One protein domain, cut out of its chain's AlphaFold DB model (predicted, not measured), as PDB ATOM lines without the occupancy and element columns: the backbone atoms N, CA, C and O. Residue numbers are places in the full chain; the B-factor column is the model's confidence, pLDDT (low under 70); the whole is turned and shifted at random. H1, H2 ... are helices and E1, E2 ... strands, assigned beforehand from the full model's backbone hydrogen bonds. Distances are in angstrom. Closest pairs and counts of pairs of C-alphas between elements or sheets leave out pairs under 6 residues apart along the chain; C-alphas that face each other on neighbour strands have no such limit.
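What this domain is: This is residues 13 to 121 and 160 to 188 of the 190 residues of the protein "Mur_ligase_M domain-containing protein" of Parcubacteria group bacterium Gr01-1014_30 (UniProt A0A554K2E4). A twisted parallel sheet of five strands makes the middle of the domain, with H1 and H4 covering one face and H2 and H3 the other, three layers in all. Beyond the sheet, H5 packs on H1 and H4 and lies farthest out. The printed part has 138 residues with five named helices and five named strands, along the chain E1 H1 E2 H2 E3 H3 E4 E5 H4 H5; the class is mixed, helices and strands. The sheet's order is E2 E1 E3 E4 E5. The whole is compact, with a radius of gyration of the C-alphas of 13.4 A, and rounded, spanning 37 by 36 by 23 A.

How they stand to each other: Start at the sheet, which runs, strand beside strand, E2, residues 46 to 51, E1, residues 16 to 21, E3, residues 71 to 75, E4, residues 99 to 103, and E5, residues 116 to 121. Across its neighbour pairs, look for N 49 and O 18, N 74 and O 19, N 101 and O 73, and N 118 and O 100, each 2.8 A apart and within hydrogen-bond range. On one face find H1, residues 25 to 36, at a height over the sheet of 9.0 A, and H4, residues 160 to 175, at 7.4 A. On the opposite face are H2, residues 55 to 65, at 9.7 A, and H3, residues 80 to 91, at 9.5 A. These four helices run along the strands; H4 stands at 17 degrees to E4 on the local plane. H1 and H4 touch, closest at the C-alphas of Ala 28 and Ser 165, 4.2 A, at a steep tilt of 46 degrees, the same way. H2 touches residues 85 to 89 of H3 alone, closest at C-alphas 58 and 89, 5.4 A, at a shallow tilt of 27 degrees. H5, residues 180 to 187, is not on the sheet; it touches H4, closest at C-alphas 183 and 170, 6.0 A, and residues 31 to 35 of H1 alone, closest at C-alphas 186 and 35, 5.2 A. E1, H1, E2 and E3, H3, E4 are strand-helix-strand units, parallel neighbour strands with a helix between; E2, H2, E3 is a split one, with E1 between its strands; the three crossovers are right-handed. Every O i to N i+4 pair is within hydrogen-bond range in H1, H3, H4 and H5, and 5 of 7 in H2.

Where its parts are: Find C-alpha 16 at (110.976, 136.863, 165.908), where E1 begins; it spans 16.7 A. E2 spans 16.3 A, E5 17.3 A, H1 16.2 A and H3 17.0 A. H4, the longest helix, runs 23.1 A from C-alpha 160 at (136.973, 148.920, 165.718). H5 ends at C-alpha 187, (124.870, 150.702, 157.996).

The domain as a whole: The C-alphas of Ser 56 and Val 181, the two farthest apart, are 38.1 A apart. Residues 122 to 159 are not printed, and C-alphas 121 and 160 are 10.3 A apart across the cut. The link E4 to E5, residues 104 to 115, is long. Mean pLDDT of the printed part is 92.6, and no printed residue is under 70.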
ATOM      1  N   LYS A  13     101.424 134.945 169.044       84.94
ATOM      2  CA  LYS A  13     102.025 135.429 167.787       84.94
ATOM      3  C   LYS A  13     103.401 134.848 167.479       84.94
ATOM      4  O   LYS A  13     103.854 134.991 166.349       84.94
ATOM      5  N   LYS A  14     104.072 134.246 168.469       87.94
ATOM      6  CA  LYS A  14     105.432 133.681 168.356       87.94
ATOM      7  C   LYS A  14     106.394 134.583 167.556       87.94
ATOM      8  O   LYS A  14     106.927 134.159 166.527       87.94
ATOM      9  N   PRO A  15     106.591 135.851 167.963       92.00
ATOM     10  CA  PRO A  15     107.345 136.816 167.164       92.00
ATOM     11  C   PRO A  15     108.818 136.409 167.012       92.00
ATOM     12  O   PRO A  15     109.326 135.566 167.758       92.00
ATOM     13  N   LYS A  16     109.523 137.033 166.063       95.44
ATOM     14  CA  LYS A  16     110.976 136.863 165.908       95.44
ATOM     15  C   LYS A  16     111.690 137.546 167.071       95.44
ATOM     16  O   LYS A  16     111.254 138.609 167.522       95.44
ATOM     17  N   VAL A  17     112.764 136.945 167.565       95.62
ATOM     18  CA  VAL A  17     113.465 137.439 168.752       95.62
ATOM     19  C   VAL A  17     114.954 137.488 168.482       95.62
ATOM     20  O   VAL A  17     115.538 136.497 168.069       95.62
ATOM     21  N   VAL A  18     115.565 138.627 168.786       97.56
ATOM     22  CA  VAL A  18     117.015 138.793 168.846       97.56
ATOM     23  C   VAL A  18     117.389 139.074 170.294       97.56
ATOM     24  O   VAL A  18     116.861 140.008 170.897       97.56
ATOM     25  N   VAL A  19     118.277 138.269 170.862       96.25
ATOM     26  CA  VAL A  19     118.873 138.494 172.182       96.25
ATOM     27  C   VAL A  19     120.353 138.772 171.977       96.25
ATOM     28  O   VAL A  19     121.025 137.991 171.315       96.25
ATOM     29  N   VAL A  20     120.861 139.868 172.529       96.94
ATOM     30  CA  VAL A  20     122.275 140.253 172.453       96.94
ATOM     31  C   VAL A  20     122.893 140.167 173.844       96.94
ATOM     32  O   VAL A  20     122.363 140.740 174.803       96.94
ATOM     33  N   ALA A  21     124.003 139.447 173.952       95.00
ATOM     34  CA  ALA A  21     124.716 139.198 175.196       95.00
ATOM     35  C   ALA A  21     126.227 139.389 175.026       95.00
ATOM     36  O   ALA A  21     126.745 139.291 173.915       95.00
ATOM     37  N   GLY A  22     126.913 139.637 176.144       92.69
ATOM     38  CA  GLY A  22     128.345 139.924 176.196       92.69
ATOM     39  C   GLY A  22     128.678 141.394 176.456       92.69
ATOM     40  O   GLY A  22     127.813 142.233 176.761       92.69
ATOM     41  N   LYS A  23     129.970 141.706 176.374       91.06
ATOM     42  CA  LYS A  23     130.526 143.055 176.525       91.06
ATOM     43  C   LYS A  23     130.178 143.899 175.306       91.06
ATOM     44  O   LYS A  23     130.028 143.378 174.207       91.06
ATOM     45  N   GLU A  24     129.982 145.198 175.508       87.25
ATOM     46  CA  GLU A  24     129.660 146.145 174.424       87.25
ATOM     47  C   GLU A  24     128.372 145.831 173.630       87.25
ATOM     48  O   GLU A  24     128.091 146.428 172.593       87.25
ATOM     49  N   ARG A  25     127.518 144.945 174.161       93.56
ATOM     50  CA  ARG A  25     126.229 144.537 173.573       93.56
ATOM     51  C   ARG A  25     125.312 145.700 173.184       93.56
ATOM     52  O   ARG A  25     124.499 145.541 172.281       93.56
ATOM     53  N   GLN A  26     125.428 146.852 173.846       94.50
ATOM     54  CA  GLN A  26     124.602 148.021 173.547       94.50
ATOM     55  C   GLN A  26     124.841 148.532 172.121       94.50
ATOM     56  O   GLN A  26     123.873 148.724 171.386       94.50
ATOM     57  N   ALA A  27     126.101 148.675 171.698       94.44
ATOM     58  CA  ALA A  27     126.432 149.136 170.350       94.44
ATOM     59  C   ALA A  27     125.916 148.155 169.280       94.44
ATOM     60  O   ALA A  27     125.353 148.566 168.263       94.44
ATOM     61  N   ALA A  28     126.007 146.848 169.546       96.94
ATOM     62  CA  ALA A  28     125.433 145.821 168.682       96.94
ATOM     63  C   ALA A  28     123.897 145.908 168.610       96.94
ATOM     64  O   ALA A  28     123.331 145.828 167.521       96.94
ATOM     65  N   VAL A  29     123.207 146.119 169.738       97.56
ATOM     66  CA  VAL A  29     121.744 146.315 169.767       97.56
ATOM     67  C   VAL A  29     121.330 147.535 168.952       97.56
ATOM     68  O   VAL A  29     120.371 147.446 168.184       97.56
ATOM     69  N   GLU A  30     122.041 148.653 169.091       96.06
ATOM     70  CA  GLU A  30     121.764 149.885 168.350       96.06
ATOM     71  C   GLU A  30     121.958 149.684 166.841       96.06
ATOM     72  O   GLU A  30     121.072 150.040 166.058       96.06
ATOM     73  N   ALA A  31     123.044 149.021 166.427       96.75
ATOM     74  CA  ALA A  31     123.290 148.680 165.028       96.75
ATOM     75  C   ALA A  31     122.214 147.729 164.463       96.75
ATOM     76  O   ALA A  31     121.657 147.983 163.391       96.75
ATOM     77  N   ILE A  32     121.848 146.672 165.203       98.12
ATOM     78  CA  ILE A  32     120.776 145.739 164.819       98.12
ATOM     79  C   ILE A  32     119.450 146.492 164.678       98.12
ATOM     80  O   ILE A  32     118.764 146.363 163.663       98.12
ATOM     81  N   PHE A  33     119.084 147.314 165.663       97.19
ATOM     82  CA  PHE A  33     117.866 148.117 165.614       97.19
ATOM     83  C   PHE A  33     117.855 149.044 164.394       97.19
ATOM     84  O   PHE A  33     116.847 149.119 163.682       97.19
ATOM     85  N   HIS A  34     118.977 149.715 164.125       95.94
ATOM     86  CA  HIS A  34     119.104 150.643 163.012       95.94
ATOM     87  C   HIS A  34     118.866 149.966 161.660       95.94
ATOM     88  O   HIS A  34     118.137 150.521 160.834       95.94
ATOM     89  N   ILE A  35     119.427 148.773 161.434       96.19
ATOM     90  CA  ILE A  35     119.205 148.031 160.186       96.19
ATOM     91  C   ILE A  35     117.759 147.540 160.108       96.19
ATOM     92  O   ILE A  35     117.060 147.781 159.120       96.19
ATOM     93  N   LEU A  36     117.287 146.861 161.154       96.38
ATOM     94  CA  LEU A  36     116.031 146.117 161.090       96.38
ATOM     95  C   LEU A  36     114.797 147.017 161.035       96.38
ATOM     96  O   LEU A  36     113.825 146.651 160.373       96.38
ATOM     97  N   ARG A  37     114.831 148.214 161.638       95.06
ATOM     98  CA  ARG A  37     113.701 149.162 161.593       95.06
ATOM     99  C   ARG A  37     113.341 149.631 160.179       95.06
ATOM    100  O   ARG A  37     112.259 150.175 159.987       95.06
ATOM    101  N   ARG A  38     114.231 149.446 159.192       92.19
ATOM    102  CA  ARG A  38     113.962 149.800 157.787       92.19
ATOM    103  C   ARG A  38     113.005 148.820 157.101       92.19
ATOM    104  O   ARG A  38     112.356 149.211 156.139       92.19
ATOM    105  N   ARG A  39     112.918 147.572 157.583       93.19
ATOM    106  CA  ARG A  39     112.127 146.492 156.959       93.19
ATOM    107  C   ARG A  39     111.115 145.834 157.897       93.19
ATOM    108  O   ARG A  39     110.140 145.265 157.420       93.19
ATOM    109  N   PHE A  40     111.317 145.924 159.211       94.81
ATOM    110  CA  PHE A  40     110.464 145.297 160.218       94.81
ATOM    111  C   PHE A  40     109.953 146.314 161.239       94.81
ATOM    112  O   PHE A  40     110.681 147.205 161.682       94.81
ATOM    113  N   LYS A  41     108.717 146.125 161.708       94.06
ATOM    114  CA  LYS A  41     108.160 146.847 162.858       94.06
ATOM    115  C   LYS A  41     108.738 146.266 164.147       94.06
ATOM    116  O   LYS A  41     108.181 145.327 164.730       94.06
ATOM    117  N   VAL A  42     109.859 146.823 164.598       93.00
ATOM    118  CA  VAL A  42     110.472 146.456 165.882       93.00
ATOM    119  C   VAL A  42     109.483 146.718 167.028       93.00
ATOM    120  O   VAL A  42     108.808 147.744 167.060       93.00
ATOM    121  N   GLY A  43     109.348 145.756 167.941       87.88
ATOM    122  CA  GLY A  43     108.352 145.750 169.019       87.88
ATOM    123  C   GLY A  43     106.985 145.180 168.620       87.88
ATOM    124  O   GLY A  43     106.086 145.109 169.458       87.88
ATOM    125  N   LYS A  44     106.805 144.764 167.358       87.50
ATOM    126  CA  LYS A  44     105.594 144.072 166.881       87.50
ATOM    127  C   LYS A  44     105.925 142.777 166.144       87.50
ATOM    128  O   LYS A  44     105.408 141.727 166.510       87.50
ATOM    129  N   GLU A  45     106.771 142.856 165.120       90.75
ATOM    130  CA  GLU A  45     107.178 141.713 164.285       90.75
ATOM    131  C   GLU A  45     108.459 141.053 164.802       90.75
ATOM    132  O   GLU A  45     108.597 139.829 164.786       90.75
ATOM    133  N   ILE A  46     109.381 141.887 165.284       94.94
ATOM    134  CA  ILE A  46     110.663 141.478 165.843       94.94
ATOM    135  C   ILE A  46     110.904 142.191 167.167       94.94
ATOM    136  O   ILE A  46     110.659 143.390 167.288       94.94
ATOM    137  N   PHE A  47     111.384 141.455 168.159       95.19
ATOM    138  CA  PHE A  47     111.781 142.004 169.449       95.19
ATOM    139  C   PHE A  47     113.289 141.866 169.610       95.19
ATOM    140  O   PHE A  47     113.837 140.796 169.358       95.19
ATOM    141  N   ILE A  48     113.941 142.950 170.024       95.88
ATOM    142  CA  ILE A  48     115.381 142.995 170.272       95.88
ATOM    143  C   ILE A  48     115.579 143.204 171.768       95.88
ATOM    144  O   ILE A  48     115.000 144.116 172.360       95.88
ATOM    145  N   PHE A  49     116.384 142.344 172.373       93.75
ATOM    146  CA  PHE A  49     116.676 142.356 173.792       93.75
ATOM    147  C   PHE A  49     118.174 142.381 174.030       93.75
ATOM    148  O   PHE A  49     118.931 141.745 173.307       93.75
ATOM    149  N   GLN A  50     118.572 143.048 175.107       92.00
ATOM    150  CA  GLN A  50     119.890 142.868 175.700       92.00
ATOM    151  C   GLN A  50     119.778 142.069 176.993       92.00
ATOM    152  O   GLN A  50     118.826 142.253 177.762       92.00
ATOM    153  N   THR A  51     120.768 141.221 177.245       89.25
ATOM    154  CA  THR A  51     120.896 140.480 178.497       89.25
ATOM    155  C   THR A  51     122.306 140.569 179.043       89.25
ATOM    156  O   THR A  51     123.278 140.649 178.295       89.25
ATOM    157  N   GLU A  52     122.405 140.537 180.363       85.12
ATOM    158  CA  GLU A  52     123.643 140.141 181.018       85.12
ATOM    159  C   GLU A  52     123.822 138.631 180.866       85.12
ATOM    160  O   GLU A  52     122.841 137.879 180.821       85.12
ATOM    161  N   SER A  53     125.074 138.194 180.799       83.69
ATOM    162  CA  SER A  53     125.477 136.791 180.698       83.69
ATOM    163  C   SER A  53     125.440 136.114 182.081       83.69
ATOM    164  O   SER A  53     126.404 135.512 182.540       83.69
ATOM    165  N   SER A  54     124.330 136.278 182.799       83.44
ATOM    166  CA  SER A  54     124.128 135.772 184.158       83.44
ATOM    167  C   SER A  54     123.032 134.710 184.188       83.44
ATOM    168  O   SER A  54     122.161 134.680 183.316       83.44
ATOM    169  N   ALA A  55     123.029 133.861 185.220       78.31
ATOM    170  CA  ALA A  55     122.030 132.800 185.372       78.31
ATOM    171  C   ALA A  55     120.581 133.333 185.327       78.31
ATOM    172  O   ALA A  55     119.721 132.754 184.664       78.31
ATOM    173  N   SER A  56     120.322 134.486 185.955       80.62
ATOM    174  CA  SER A  56     119.006 135.139 185.910       80.62
ATOM    175  C   SER A  56     118.650 135.649 184.508       80.62
ATOM    176  O   SER A  56     117.481 135.627 184.119       80.62
ATOM    177  N   GLY A  57     119.644 136.071 183.721       80.12
ATOM    178  CA  GLY A  57     119.486 136.389 182.303       80.12
ATOM    179  C   GLY A  57     119.078 135.162 181.489       80.12
ATOM    180  O   GLY A  57     118.070 135.199 180.780       80.12
ATOM    181  N   VAL A  58     119.804 134.053 181.644       79.94
ATOM    182  CA  VAL A  58     119.528 132.783 180.950       79.94
ATOM    183  C   VAL A  58     118.101 132.301 181.224       79.94
ATOM    184  O   VAL A  58     117.362 132.011 180.282       79.94
ATOM    185  N   GLU A  59     117.675 132.276 182.489       82.81
ATOM    186  CA  GLU A  59     116.322 131.852 182.868       82.81
ATOM    187  C   GLU A  59     115.249 132.756 182.241       82.81
ATOM    188  O   GLU A  59     114.301 132.291 181.596       82.81
ATOM    189  N   LYS A  60     115.436 134.073 182.370       82.44
ATOM    190  CA  LYS A  60     114.505 135.090 181.876       82.44
ATOM    191  C   LYS A  60     114.309 135.013 180.365       82.44
ATOM    192  O   LYS A  60     113.174 135.115 179.890       82.44
ATOM    193  N   PHE A  61     115.389 134.848 179.606       85.69
ATOM    194  CA  PHE A  61     115.318 134.792 178.147       85.69
ATOM    195  C   PHE A  61     114.986 133.401 177.620       85.69
ATOM    196  O   PHE A  61     114.375 133.310 176.555       85.69
ATOM    197  N   GLY A  62     115.237 132.343 178.394       85.69
ATOM    198  CA  GLY A  62     114.868 130.972 178.055       85.69
ATOM    199  C   GLY A  62     113.387 130.796 177.711       85.69
ATOM    200  O   GLY A  62     113.049 130.134 176.729       85.69
ATOM    201  N   TYR A  63     112.483 131.444 178.453       85.25
ATOM    202  CA  TYR A  63     111.046 131.422 178.136       85.25
ATOM    203  C   TYR A  63     110.727 132.082 176.785       85.25
ATOM    204  O   TYR A  63     109.882 131.595 176.032       85.25
ATOM    205  N   ILE A  64     111.389 133.202 176.487       86.88
ATOM    206  CA  ILE A  64     111.121 134.025 175.304       86.88
ATOM    207  C   ILE A  64     111.668 133.341 174.048       86.88
ATOM    208  O   ILE A  64     110.945 133.227 173.057       86.88
ATOM    209  N   VAL A  65     112.908 132.842 174.091       89.50
ATOM    210  CA  VAL A  65     113.547 132.199 172.931       89.50
ATOM    211  C   VAL A  65     112.818 130.921 172.517       89.50
ATOM    212  O   VAL A  65     112.571 130.725 171.331       89.50
ATOM    213  N   LYS A  66     112.343 130.116 173.480       89.50
ATOM    214  CA  LYS A  66     111.558 128.893 173.213       89.50
ATOM    215  C   LYS A  66     110.225 129.150 172.510       89.50
ATOM    216  O   LYS A  66     109.661 128.243 171.907       89.50
ATOM    217  N   ARG A  67     109.689 130.367 172.618       89.56
ATOM    218  CA  ARG A  67     108.398 130.764 172.033       89.56
ATOM    219  C   ARG A  67     108.551 131.679 170.823       89.56
ATOM    220  O   ARG A  67     107.553 132.183 170.315       89.56
ATOM    221  N   SER A  68     109.774 131.895 170.356       92.31
ATOM    222  CA  SER A  68     110.021 132.622 169.120       92.31
ATOM    223  C   SER A  68     109.886 131.701 167.909       92.31
ATOM    224  O   SER A  68     110.264 130.535 167.964       92.31
ATOM    225  N   SER A  69     109.374 132.231 166.796       93.56
ATOM    226  CA  SER A  69     109.438 131.553 165.492       93.56
ATOM    227  C   SER A  69     110.840 131.566 164.874       93.56
ATOM    228  O   SER A  69     111.126 130.746 164.007       93.56
ATOM    229  N   LEU A  70     111.698 132.493 165.308       94.94
ATOM    230  CA  LEU A  70     113.076 132.643 164.849       94.94
ATOM    231  C   LEU A  70     113.895 133.317 165.962       94.94
ATOM    232  O   LEU A  70     114.018 134.549 165.972       94.94
ATOM    233  N   PRO A  71     114.377 132.543 166.945       95.56
ATOM    234  CA  PRO A  71     115.232 133.069 167.992       95.56
ATOM    235  C   PRO A  71     116.674 133.185 167.485       95.56
ATOM    236  O   PRO A  71     117.235 132.235 166.944       95.56
ATOM    237  N   ILE A  72     117.284 134.349 167.688       97.19
ATOM    238  CA  ILE A  72     118.669 134.650 167.324       97.19
ATOM    239  C   ILE A  72     119.395 135.104 168.590       97.19
ATOM    240  O   ILE A  72     119.004 136.104 169.193       97.19
ATOM    241  N   LEU A  73     120.438 134.384 168.997       96.94
ATOM    242  CA  LEU A  73     121.333 134.787 170.080       96.94
ATOM    243  C   LEU A  73     122.618 135.360 169.480       96.94
ATOM    244  O   LEU A  73     123.372 134.652 168.818       96.94
ATOM    245  N   VAL A  74     122.859 136.643 169.720       97.75
ATOM    246  CA  VAL A  74     124.075 137.354 169.330       97.75
ATOM    247  C   VAL A  74     125.010 137.406 170.528       97.75
ATOM    248  O   VAL A  74     124.626 137.879 171.600       97.75
ATOM    249  N   VAL A  75     126.233 136.931 170.335       96.88
ATOM    250  CA  VAL A  75     127.276 136.844 171.352       96.88
ATOM    251  C   VAL A  75     128.436 137.733 170.924       96.88
ATOM    252  O   VAL A  75     129.118 137.447 169.937       96.88
ATOM    253  N   THR A  76     128.624 138.827 171.658       95.69
ATOM    254  CA  THR A  76     129.748 139.751 171.476       95.69
ATOM    255  C   THR A  76     130.982 139.263 172.242       95.69
ATOM    256  O   THR A  76     131.129 138.066 172.475       95.69
ATOM    257  N   ALA A  77     131.912 140.154 172.596       93.25
ATOM    258  CA  ALA A  77     133.092 139.774 173.369       93.25
ATOM    259  C   ALA A  77     132.708 139.257 174.767       93.25
ATOM    260  O   ALA A  77     131.855 139.851 175.434       93.25
ATOM    261  N   LEU A  78     133.346 138.178 175.225       91.75
ATOM    262  CA  LEU A  78     133.005 137.490 176.476       91.75
ATOM    263  C   LEU A  78     134.183 137.416 177.455       91.75
ATOM    264  O   LEU A  78     135.337 137.690 177.132       91.75
ATOM    265  N   ASP A  79     133.877 137.036 178.692       89.88
ATOM    266  CA  ASP A  79     134.832 136.371 179.575       89.88
ATOM    267  C   ASP A  79     134.409 134.913 179.831       89.88
ATOM    268  O   ASP A  79     133.363 134.455 179.364       89.88
ATOM    269  N   ALA A  80     135.247 134.164 180.552       87.62
ATOM    270  CA  ALA A  80     135.036 132.736 180.782       87.62
ATOM    271  C   ALA A  80     133.729 132.430 181.534       87.62
ATOM    272  O   ALA A  80     133.079 131.420 181.263       87.62
ATOM    273  N   LYS A  81     133.328 133.296 182.474       88.94
ATOM    274  CA  LYS A  81     132.092 133.106 183.242       88.94
ATOM    275  C   LYS A  81     130.880 133.322 182.342       88.94
ATOM    276  O   LYS A  81     129.963 132.502 182.335       88.94
ATOM    277  N   ASP A  82     130.910 134.392 181.555       90.88
ATOM    278  CA  ASP A  82     129.850 134.729 180.614       90.88
ATOM    279  C   ASP A  82     129.637 133.620 179.568       90.88
ATOM    280  O   ASP A  82     128.497 133.262 179.263       90.88
ATOM    281  N   ALA A  83     130.722 133.031 179.054       91.81
ATOM    282  CA  ALA A  83     130.660 131.940 178.081       91.81
ATOM    283  C   ALA A  83     129.934 130.702 178.625       91.81
ATOM    284  O   ALA A  83     129.091 130.125 177.933       91.81
ATOM    285  N   GLN A  84     130.189 130.326 179.883       91.12
ATOM    286  CA  GLN A  84     129.510 129.194 180.516       91.12
ATOM    287  C   GLN A  84     127.998 129.415 180.639       91.12
ATOM    288  O   GLN A  84     127.221 128.500 180.362       91.12
ATOM    289  N   GLU A  85     127.562 130.613 181.027       91.19
ATOM    290  CA  GLU A  85     126.131 130.911 181.146       91.19
ATOM    291  C   GLU A  85     125.445 130.981 179.777       91.19
ATOM    292  O   GLU A  85     124.377 130.396 179.578       91.19
ATOM    293  N   LEU A  86     126.069 131.624 178.786       92.81
ATOM    294  CA  LEU A  86     125.496 131.712 177.440       92.81
ATOM    295  C   LEU A  86     125.464 130.369 176.714       92.81
ATOM    296  O   LEU A  86     124.550 130.133 175.921       92.81
ATOM    297  N   LYS A  87     126.377 129.447 177.037       93.19
ATOM    298  CA  LYS A  87     126.302 128.064 176.563       93.19
ATOM    299  C   LYS A  87     125.001 127.387 177.003       93.19
ATOM    300  O   LYS A  87     124.308 126.834 176.149       93.19
ATOM    301  N   LYS A  88     124.596 127.532 178.272       91.50
ATOM    302  CA  LYS A  88     123.306 127.011 178.769       91.50
ATOM    303  C   LYS A  88     122.120 127.620 178.014       91.50
ATOM    304  O   LYS A  88     121.162 126.920 177.698       91.50
ATOM    305  N   LEU A  89     122.179 128.919 177.695       89.62
ATOM    306  CA  LEU A  89     121.143 129.571 176.886       89.62
ATOM    307  C   LEU A  89     121.102 129.016 175.455       89.62
ATOM    308  O   LEU A  89     120.014 128.788 174.931       89.62
ATOM    309  N   SER A  90     122.258 128.762 174.834       91.38
ATOM    310  CA  SER A  90     122.321 128.168 173.492       91.38
ATOM    311  C   SER A  90     121.731 126.754 173.448       91.38
ATOM    312  O   SER A  90     121.007 126.423 172.517       91.38
ATOM    313  N   GLU A  91     121.929 125.951 174.499       91.06
ATOM    314  CA  GLU A  91     121.409 124.578 174.594       91.06
ATOM    315  C   GLU A  91     119.877 124.508 174.672       91.06
ATOM    316  O   GLU A  91     119.281 123.500 174.294       91.06
ATOM    317  N   ILE A  92     119.222 125.577 175.136       88.88
ATOM    318  CA  ILE A  92     117.758 125.653 175.210       88.88
ATOM    319  C   ILE A  92     117.119 126.342 173.999       88.88
ATOM    320  O   ILE A  92     115.889 126.484 173.963       88.88
ATOM    321  N   MET A  93     117.923 126.785 173.027       88.31
ATOM    322  CA  MET A  93     117.425 127.361 171.782       88.31
ATOM    323  C   MET A  93     116.724 126.278 170.949       88.31
ATOM    324  O   MET A  93     117.267 125.187 170.772       88.31
ATOM    325  N   PRO A  94     115.525 126.554 170.403       85.81
ATOM    326  CA  PRO A  94     114.856 125.637 169.490       85.81
ATOM    327  C   PRO A  94     115.740 125.284 168.289       85.81
ATOM    328  O   PRO A  94     116.247 126.174 167.613       85.81
ATOM    329  N   SER A  95     115.879 123.997 167.985       80.69
ATOM    330  CA  SER A  95     116.550 123.505 166.777       80.69
ATOM    331  C   SER A  95     115.514 122.853 165.852       80.69
ATOM    332  O   SER A  95     114.638 122.148 166.360       80.69
ATOM    333  N   PRO A  96     115.573 123.061 164.520       80.81
ATOM    334  CA  PRO A  96     116.616 123.766 163.754       80.81
ATOM    335  C   PRO A  96     116.426 125.290 163.593       80.81
ATOM    336  O   PRO A  96     117.183 125.916 162.856       80.81
ATOM    337  N   GLN A  97     115.412 125.907 164.213       84.69
ATOM    338  CA  GLN A  97     115.034 127.303 163.919       84.69
ATOM    339  C   GLN A  97     115.910 128.371 164.596       84.69
ATOM    340  O   GLN A  97     115.852 129.539 164.213       84.69
ATOM    341  N   GLY A  98     116.676 128.007 165.621       92.31
ATOM    342  CA  GLY A  98     117.502 128.916 166.404       92.31
ATOM    343  C   GLY A  98     118.851 129.194 165.757       92.31
ATOM    344  O   GLY A  98     119.529 128.278 165.289       92.31
ATOM    345  N   TYR A  99     119.246 130.465 165.783       96.69
ATOM    346  CA  TYR A  99     120.527 130.921 165.258       96.69
ATOM    347  C   TYR A  99     121.430 131.462 166.356       96.69
ATOM    348  O   TYR A  99     120.977 132.153 167.271       96.69
ATOM    349  N   LEU A 100     122.721 131.199 166.200       97.19
ATOM    350  CA  LEU A 100     123.792 131.819 166.964       97.19
ATOM    351  C   LEU A 100     124.578 132.752 166.041       97.19
ATOM    352  O   LEU A 100     124.907 132.380 164.916       97.19
ATOM    353  N   VAL A 101     124.864 133.964 166.510       98.25
ATOM    354  CA  VAL A 101     125.731 134.936 165.834       98.25
ATOM    355  C   VAL A 101     126.907 135.216 166.757       98.25
ATOM    356  O   VAL A 101     126.729 135.875 167.778       98.25
ATOM    357  N   LEU A 102     128.085 134.691 166.429       98.12
ATOM    358  CA  LEU A 102     129.230 134.653 167.346       98.12
ATOM    359  C   LEU A 102     130.393 135.506 166.842       98.12
ATOM    360  O   LEU A 102     130.740 135.447 165.659       98.12
ATOM    361  N   ASN A 103     131.041 136.238 167.749       97.75
ATOM    362  CA  ASN A 103     132.305 136.898 167.443       97.75
ATOM    363  C   ASN A 103     133.407 135.851 167.207       97.75
ATOM    364  O   ASN A 103     133.874 135.195 168.133       97.75
ATOM    365  N   PHE A 104     133.834 135.705 165.958       97.75
ATOM    366  CA  PHE A 104     134.875 134.778 165.535       97.75
ATOM    367  C   PHE A 104     136.252 135.142 166.089       97.75
ATOM    368  O   PHE A 104     137.093 134.264 166.264       97.75
ATOM    369  N   ASP A 105     136.496 136.416 166.380       97.00
ATOM    370  CA  ASP A 105     137.790 136.874 166.884       97.00
ATOM    371  C   ASP A 105     137.925 136.652 168.403       97.00
ATOM    372  O   ASP A 105     139.022 136.782 168.947       97.00
ATOM    373  N   ASP A 106     136.833 136.279 169.080       95.81
ATOM    374  CA  ASP A 106     136.788 135.964 170.507       95.81
ATOM    375  C   ASP A 106     136.717 134.440 170.717       95.81
ATOM    376  O   ASP A 106     135.782 133.757 170.291       95.81
ATOM    377  N   ASN A 107     137.738 133.876 171.368       92.25
ATOM    378  CA  ASN A 107     137.813 132.431 171.597       92.25
ATOM    379  C   ASN A 107     136.738 131.919 172.562       92.25
ATOM    380  O   ASN A 107     136.267 130.802 172.376       92.25
ATOM    381  N   MET A 108     136.327 132.724 173.545       93.50
ATOM    382  CA  MET A 108     135.291 132.348 174.511       93.50
ATOM    383  C   MET A 108     133.908 132.368 173.850       93.50
ATOM    384  O   MET A 108     133.108 131.459 174.058       93.50
ATOM    385  N   ALA A 109     133.632 133.350 172.985       92.00
ATOM    386  CA  ALA A 109     132.383 133.405 172.220       92.00
ATOM    387  C   ALA A 109     132.191 132.165 171.329       92.00
ATOM    388  O   ALA A 109     131.080 131.645 171.217       92.00
ATOM    389  N   LYS A 110     133.280 131.640 170.750       89.00
ATOM    390  CA  LYS A 110     133.272 130.414 169.930       89.00
ATOM    391  C   LYS A 110     132.899 129.142 170.705       89.00
ATOM    392  O   LYS A 110     132.518 128.150 170.080       89.00
ATOM    393  N   GLU A 111     132.960 129.146 172.037       88.75
ATOM    394  CA  GLU A 111     132.524 128.008 172.861       88.75
ATOM    395  C   GLU A 111     130.991 127.894 172.962       88.75
ATOM    396  O   GLU A 111     130.463 126.816 173.255       88.75
ATOM    397  N   VAL A 112     130.257 128.974 172.669       87.94
ATOM    398  CA  VAL A 112     128.787 129.014 172.635       87.94
ATOM    399  C   VAL A 112     128.300 128.515 171.268       87.94
ATOM    400  O   VAL A 112     127.815 129.287 170.455       87.94
ATOM    401  N   ASN A 113     128.478 127.223 170.966       81.88
ATOM    402  CA  ASN A 113     128.350 126.683 169.597       81.88
ATOM    403  C   ASN A 113     127.257 125.615 169.393       81.88
ATOM    404  O   ASN A 113     127.326 124.804 168.467       81.88
ATOM    405  N   LYS A 114     126.223 125.590 170.241       81.81
ATOM    406  CA  LYS A 114     125.108 124.635 170.125       81.81
ATOM    407  C   LYS A 114     123.936 125.226 169.332       81.81
ATOM    408  O   LYS A 114     122.972 125.708 169.912       81.81
ATOM    409  N   GLY A 115     124.019 125.189 167.998       82.19
ATOM    410  CA  GLY A 115     122.945 125.629 167.091       82.19
ATOM    411  C   GLY A 115     123.434 125.988 165.684       82.19
ATOM    412  O   GLY A 115     124.633 125.926 165.400       82.19
ATOM    413  N   THR A 116     122.517 126.393 164.800       92.25
ATOM    414  CA  THR A 116     122.885 126.925 163.478       92.25
ATOM    415  C   THR A 116     123.647 128.231 163.675       92.25
ATOM    416  O   THR A 116     123.092 129.209 164.170       92.25
ATOM    417  N   THR A 117     124.927 128.249 163.320       95.12
ATOM    418  CA  THR A 117     125.837 129.338 163.695       95.12
ATOM    419  C   THR A 117     126.267 130.142 162.473       95.12
ATOM    420  O   THR A 117     126.601 129.566 161.441       95.12
ATOM    421  N   LEU A 118     126.281 131.469 162.609       97.31
ATOM    422  CA  LEU A 118     127.025 132.390 161.756       97.31
ATOM    423  C   LEU A 118     128.047 133.134 162.607       97.31
ATOM    424  O   LEU A 118     127.791 133.489 163.756       97.31
ATOM    425  N   THR A 119     129.206 133.391 162.032       98.31
ATOM    426  CA  THR A 119     130.327 134.013 162.726       98.31
ATOM    427  C   THR A 119     130.686 135.353 162.102       98.31
ATOM    428  O   THR A 119     130.451 135.590 160.916       98.31
ATOM    429  N   TYR A 120     131.239 136.263 162.898       98.62
ATOM    430  CA  TYR A 120     131.649 137.577 162.421       98.62
ATOM    431  C   TYR A 120     132.982 138.011 163.023       98.62
ATOM    432  O   TYR A 120     133.270 137.679 164.165       98.62
ATOM    433  N   GLY A 121     133.794 138.768 162.290       98.31
ATOM    434  CA  GLY A 121     135.082 139.239 162.807       98.31
ATOM    435  C   GLY A 121     136.005 139.794 161.729       98.31
ATOM    436  O   GLY A 121     135.607 139.978 160.580       98.31
ATOM    437  N   LYS A 160     137.025 150.366 165.974       92.31
ATOM    438  CA  LYS A 160     136.973 148.920 165.718       92.31
ATOM    439  C   LYS A 160     135.702 148.273 166.286       92.31
ATOM    440  O   LYS A 160     135.114 147.414 165.634       92.31
ATOM    441  N   GLU A 161     135.240 148.733 167.443       92.44
ATOM    442  CA  GLU A 161     134.051 148.190 168.112       92.44
ATOM    443  C   GLU A 161     132.751 148.445 167.339       92.44
ATOM    444  O   GLU A 161     131.866 147.585 167.259       92.44
ATOM    445  N   GLN A 162     132.652 149.589 166.658       94.19
ATOM    446  CA  GLN A 162     131.534 149.874 165.763       94.19
ATOM    447  C   GLN A 162     131.553 148.967 164.527       94.19
ATOM    448  O   GLN A 162     130.487 148.589 164.036       94.19
ATOM    449  N   ILE A 163     132.731 148.557 164.041       96.62
ATOM    450  CA  ILE A 163     132.833 147.568 162.960       96.62
ATOM    451  C   ILE A 163     132.327 146.206 163.449       96.62
ATOM    452  O   ILE A 163     131.487 145.615 162.775       96.62
ATOM    453  N   TYR A 164     132.746 145.731 164.630       97.56
ATOM    454  CA  TYR A 164     132.214 144.481 165.197       97.56
ATOM    455  C   TYR A 164     130.692 144.522 165.346       97.56
ATOM    456  O   TYR A 164     130.002 143.602 164.907       97.56
ATOM    457  N   SER A 165     130.159 145.613 165.900       97.12
ATOM    458  CA  SER A 165     128.713 145.820 166.047       97.12
ATOM    459  C   SER A 165     127.992 145.814 164.696       97.12
ATOM    460  O   SER A 165     126.928 145.209 164.558       97.12
ATOM    461  N   SER A 166     128.599 146.421 163.672       97.56
ATOM    462  CA  SER A 166     128.071 146.438 162.304       97.56
ATOM    463  C   SER A 166     128.063 145.049 161.665       97.56
ATOM    464  O   SER A 166     127.097 144.695 160.991       97.56
ATOM    465  N   LEU A 167     129.104 144.243 161.889       98.50
ATOM    466  CA  LEU A 167     129.172 142.870 161.386       98.50
ATOM    467  C   LEU A 167     128.162 141.951 162.090       98.50
ATOM    468  O   LEU A 167     127.477 141.177 161.424       98.50
ATOM    469  N   ALA A 168     128.011 142.075 163.413       98.50
ATOM    470  CA  ALA A 168     126.982 141.357 164.164       98.50
ATOM    471  C   ALA A 168     125.577 141.706 163.641       98.50
ATOM    472  O   ALA A 168     124.759 140.821 163.380       98.50
ATOM    473  N   ALA A 169     125.317 142.996 163.409       98.38
ATOM    474  CA  ALA A 169     124.063 143.466 162.833       98.38
ATOM    475  C   ALA A 169     123.837 142.958 161.399       98.38
ATOM    476  O   ALA A 169     122.721 142.556 161.063       98.38
ATOM    477  N   ALA A 170     124.888 142.912 160.575       98.56
ATOM    478  CA  ALA A 170     124.844 142.345 159.231       98.56
ATOM    479  C   ALA A 170     124.464 140.856 159.248       98.56
ATOM    480  O   ALA A 170     123.588 140.442 158.488       98.56
ATOM    481  N   ALA A 171     125.052 140.069 160.153       98.62
ATOM    482  CA  ALA A 171     124.731 138.653 160.304       98.62
ATOM    483  C   ALA A 171     123.263 138.431 160.706       98.62
ATOM    484  O   ALA A 171     122.563 137.631 160.080       98.62
ATOM    485  N   VAL A 172     122.756 139.191 161.685       98.62
ATOM    486  CA  VAL A 172     121.337 139.144 162.091       98.62
ATOM    487  C   VAL A 172     120.412 139.514 160.929       98.62
ATOM    488  O   VAL A 172     119.414 138.836 160.680       98.62
ATOM    489  N   ALA A 173     120.736 140.579 160.197       98.31
ATOM    490  CA  ALA A 173     119.952 141.031 159.054       98.31
ATOM    491  C   ALA A 173     119.916 139.989 157.922       98.31
ATOM    492  O   ALA A 173     118.857 139.757 157.339       98.31
ATOM    493  N   ALA A 174     121.035 139.313 157.659       98.31
ATOM    494  CA  ALA A 174     121.107 138.250 156.666       98.31
ATOM    495  C   ALA A 174     120.280 137.016 157.058       98.31
ATOM    496  O   ALA A 174     119.574 136.472 156.211       98.31
ATOM    497  N   ILE A 175     120.280 136.619 158.341       97.62
ATOM    498  CA  ILE A 175     119.382 135.564 158.864       97.62
ATOM    499  C   ILE A 175     117.912 135.930 158.611       97.62
ATOM    500  O   ILE A 175     117.084 135.073 158.311       97.62
ATOM    501  N   LEU A 176     117.584 137.221 158.691       97.31
ATOM    502  CA  LEU A 176     116.245 137.754 158.439       97.31
ATOM    503  C   LEU A 176     115.934 137.987 156.949       97.31
ATOM    504  O   LEU A 176     114.850 138.485 156.632       97.31
ATOM    505  N   GLY A 177     116.840 137.603 156.045       96.81
ATOM    506  CA  GLY A 177     116.634 137.632 154.598       96.81
ATOM    507  C   GLY A 177     116.951 138.966 153.920       96.81
ATOM    508  O   GLY A 177     116.478 139.197 152.806       96.81
ATOM    509  N   LEU A 178     117.713 139.855 154.565       97.44
ATOM    510  CA  LEU A 178     118.260 141.041 153.899       97.44
ATOM    511  C   LEU A 178     119.517 140.658 153.115       97.44
ATOM    512  O   LEU A 178     120.359 139.900 153.599       97.44
ATOM    513  N   ASN A 179     119.665 141.202 151.910       96.19
ATOM    514  CA  ASN A 179     120.886 141.030 151.129       96.19
ATOM    515  C   ASN A 179     121.987 142.021 151.562       96.19
ATOM    516  O   ASN A 179     121.744 142.999 152.272       96.19
ATOM    517  N   LEU A 180     123.223 141.778 151.118       96.44
ATOM    518  CA  LEU A 180     124.394 142.540 151.568       96.44
ATOM    519  C   LEU A 180     124.379 144.015 151.117       96.44
ATOM    520  O   LEU A 180     124.957 144.871 151.787       96.44
ATOM    521  N   VAL A 181     123.678 144.327 150.022       95.62
ATOM    522  CA  VAL A 181     123.491 145.704 149.543       95.62
ATOM    523  C   VAL A 181     122.523 146.459 150.457       95.62
ATOM    524  O   VAL A 181     122.852 147.559 150.898       95.62
ATOM    525  N   GLU A 182     121.374 145.863 150.803       96.38
ATOM    526  CA  GLU A 182     120.421 146.430 151.774       96.38
ATOM    527  C   GLU A 182     121.106 146.705 153.121       96.38
ATOM    528  O   GLU A 182     120.930 147.772 153.714       96.38
ATOM    529  N   ILE A 183     121.923 145.752 153.578       97.25
ATOM    530  CA  ILE A 183     122.689 145.844 154.826       97.25
ATOM    531  C   ILE A 183     123.680 147.010 154.774       97.25
ATOM    532  O   ILE A 183     123.645 147.873 155.650       97.25
ATOM    533  N   SER A 184     124.527 147.088 153.742       95.50
ATOM    534  CA  SER A 184     125.502 148.181 153.599       95.50
ATOM    535  C   SER A 184     124.826 149.554 153.551       95.50
ATOM    536  O   SER A 184     125.251 150.493 154.228       95.50
ATOM    537  N   GLN A 185     123.714 149.670 152.822       94.75
ATOM    538  CA  GLN A 185     122.945 150.909 152.757       94.75
ATOM    539  C   GLN A 185     122.333 151.298 154.103       94.75
ATOM    540  O   GLN A 185     122.144 152.487 154.357       94.75
ATOM    541  N   ALA A 186     121.963 150.325 154.938       94.81
ATOM    542  CA  ALA A 186     121.428 150.565 156.272       94.81
ATOM    543  C   ALA A 186     122.510 150.896 157.303       94.81
ATOM    544  O   ALA A 186     122.234 151.649 158.221       94.81
ATOM    545  N   LEU A 187     123.729 150.388 157.131       92.81
ATOM    546  CA  LEU A 187     124.870 150.702 157.996       92.81
ATOM    547  C   LEU A 187     125.481 152.083 157.728       92.81
ATOM    548  O   LEU A 187     126.274 152.583 158.525       92.81
ATOM    549  N   LYS A 188     125.145 152.705 156.595       87.56
ATOM    550  CA  LYS A 188     125.735 153.975 156.186       87.56
ATOM    551  C   LYS A 188     125.446 155.072 157.220       87.56
ATOM    552  O   LYS A 188     124.291 155.451 157.397       87.56
TER     553      LYS A 188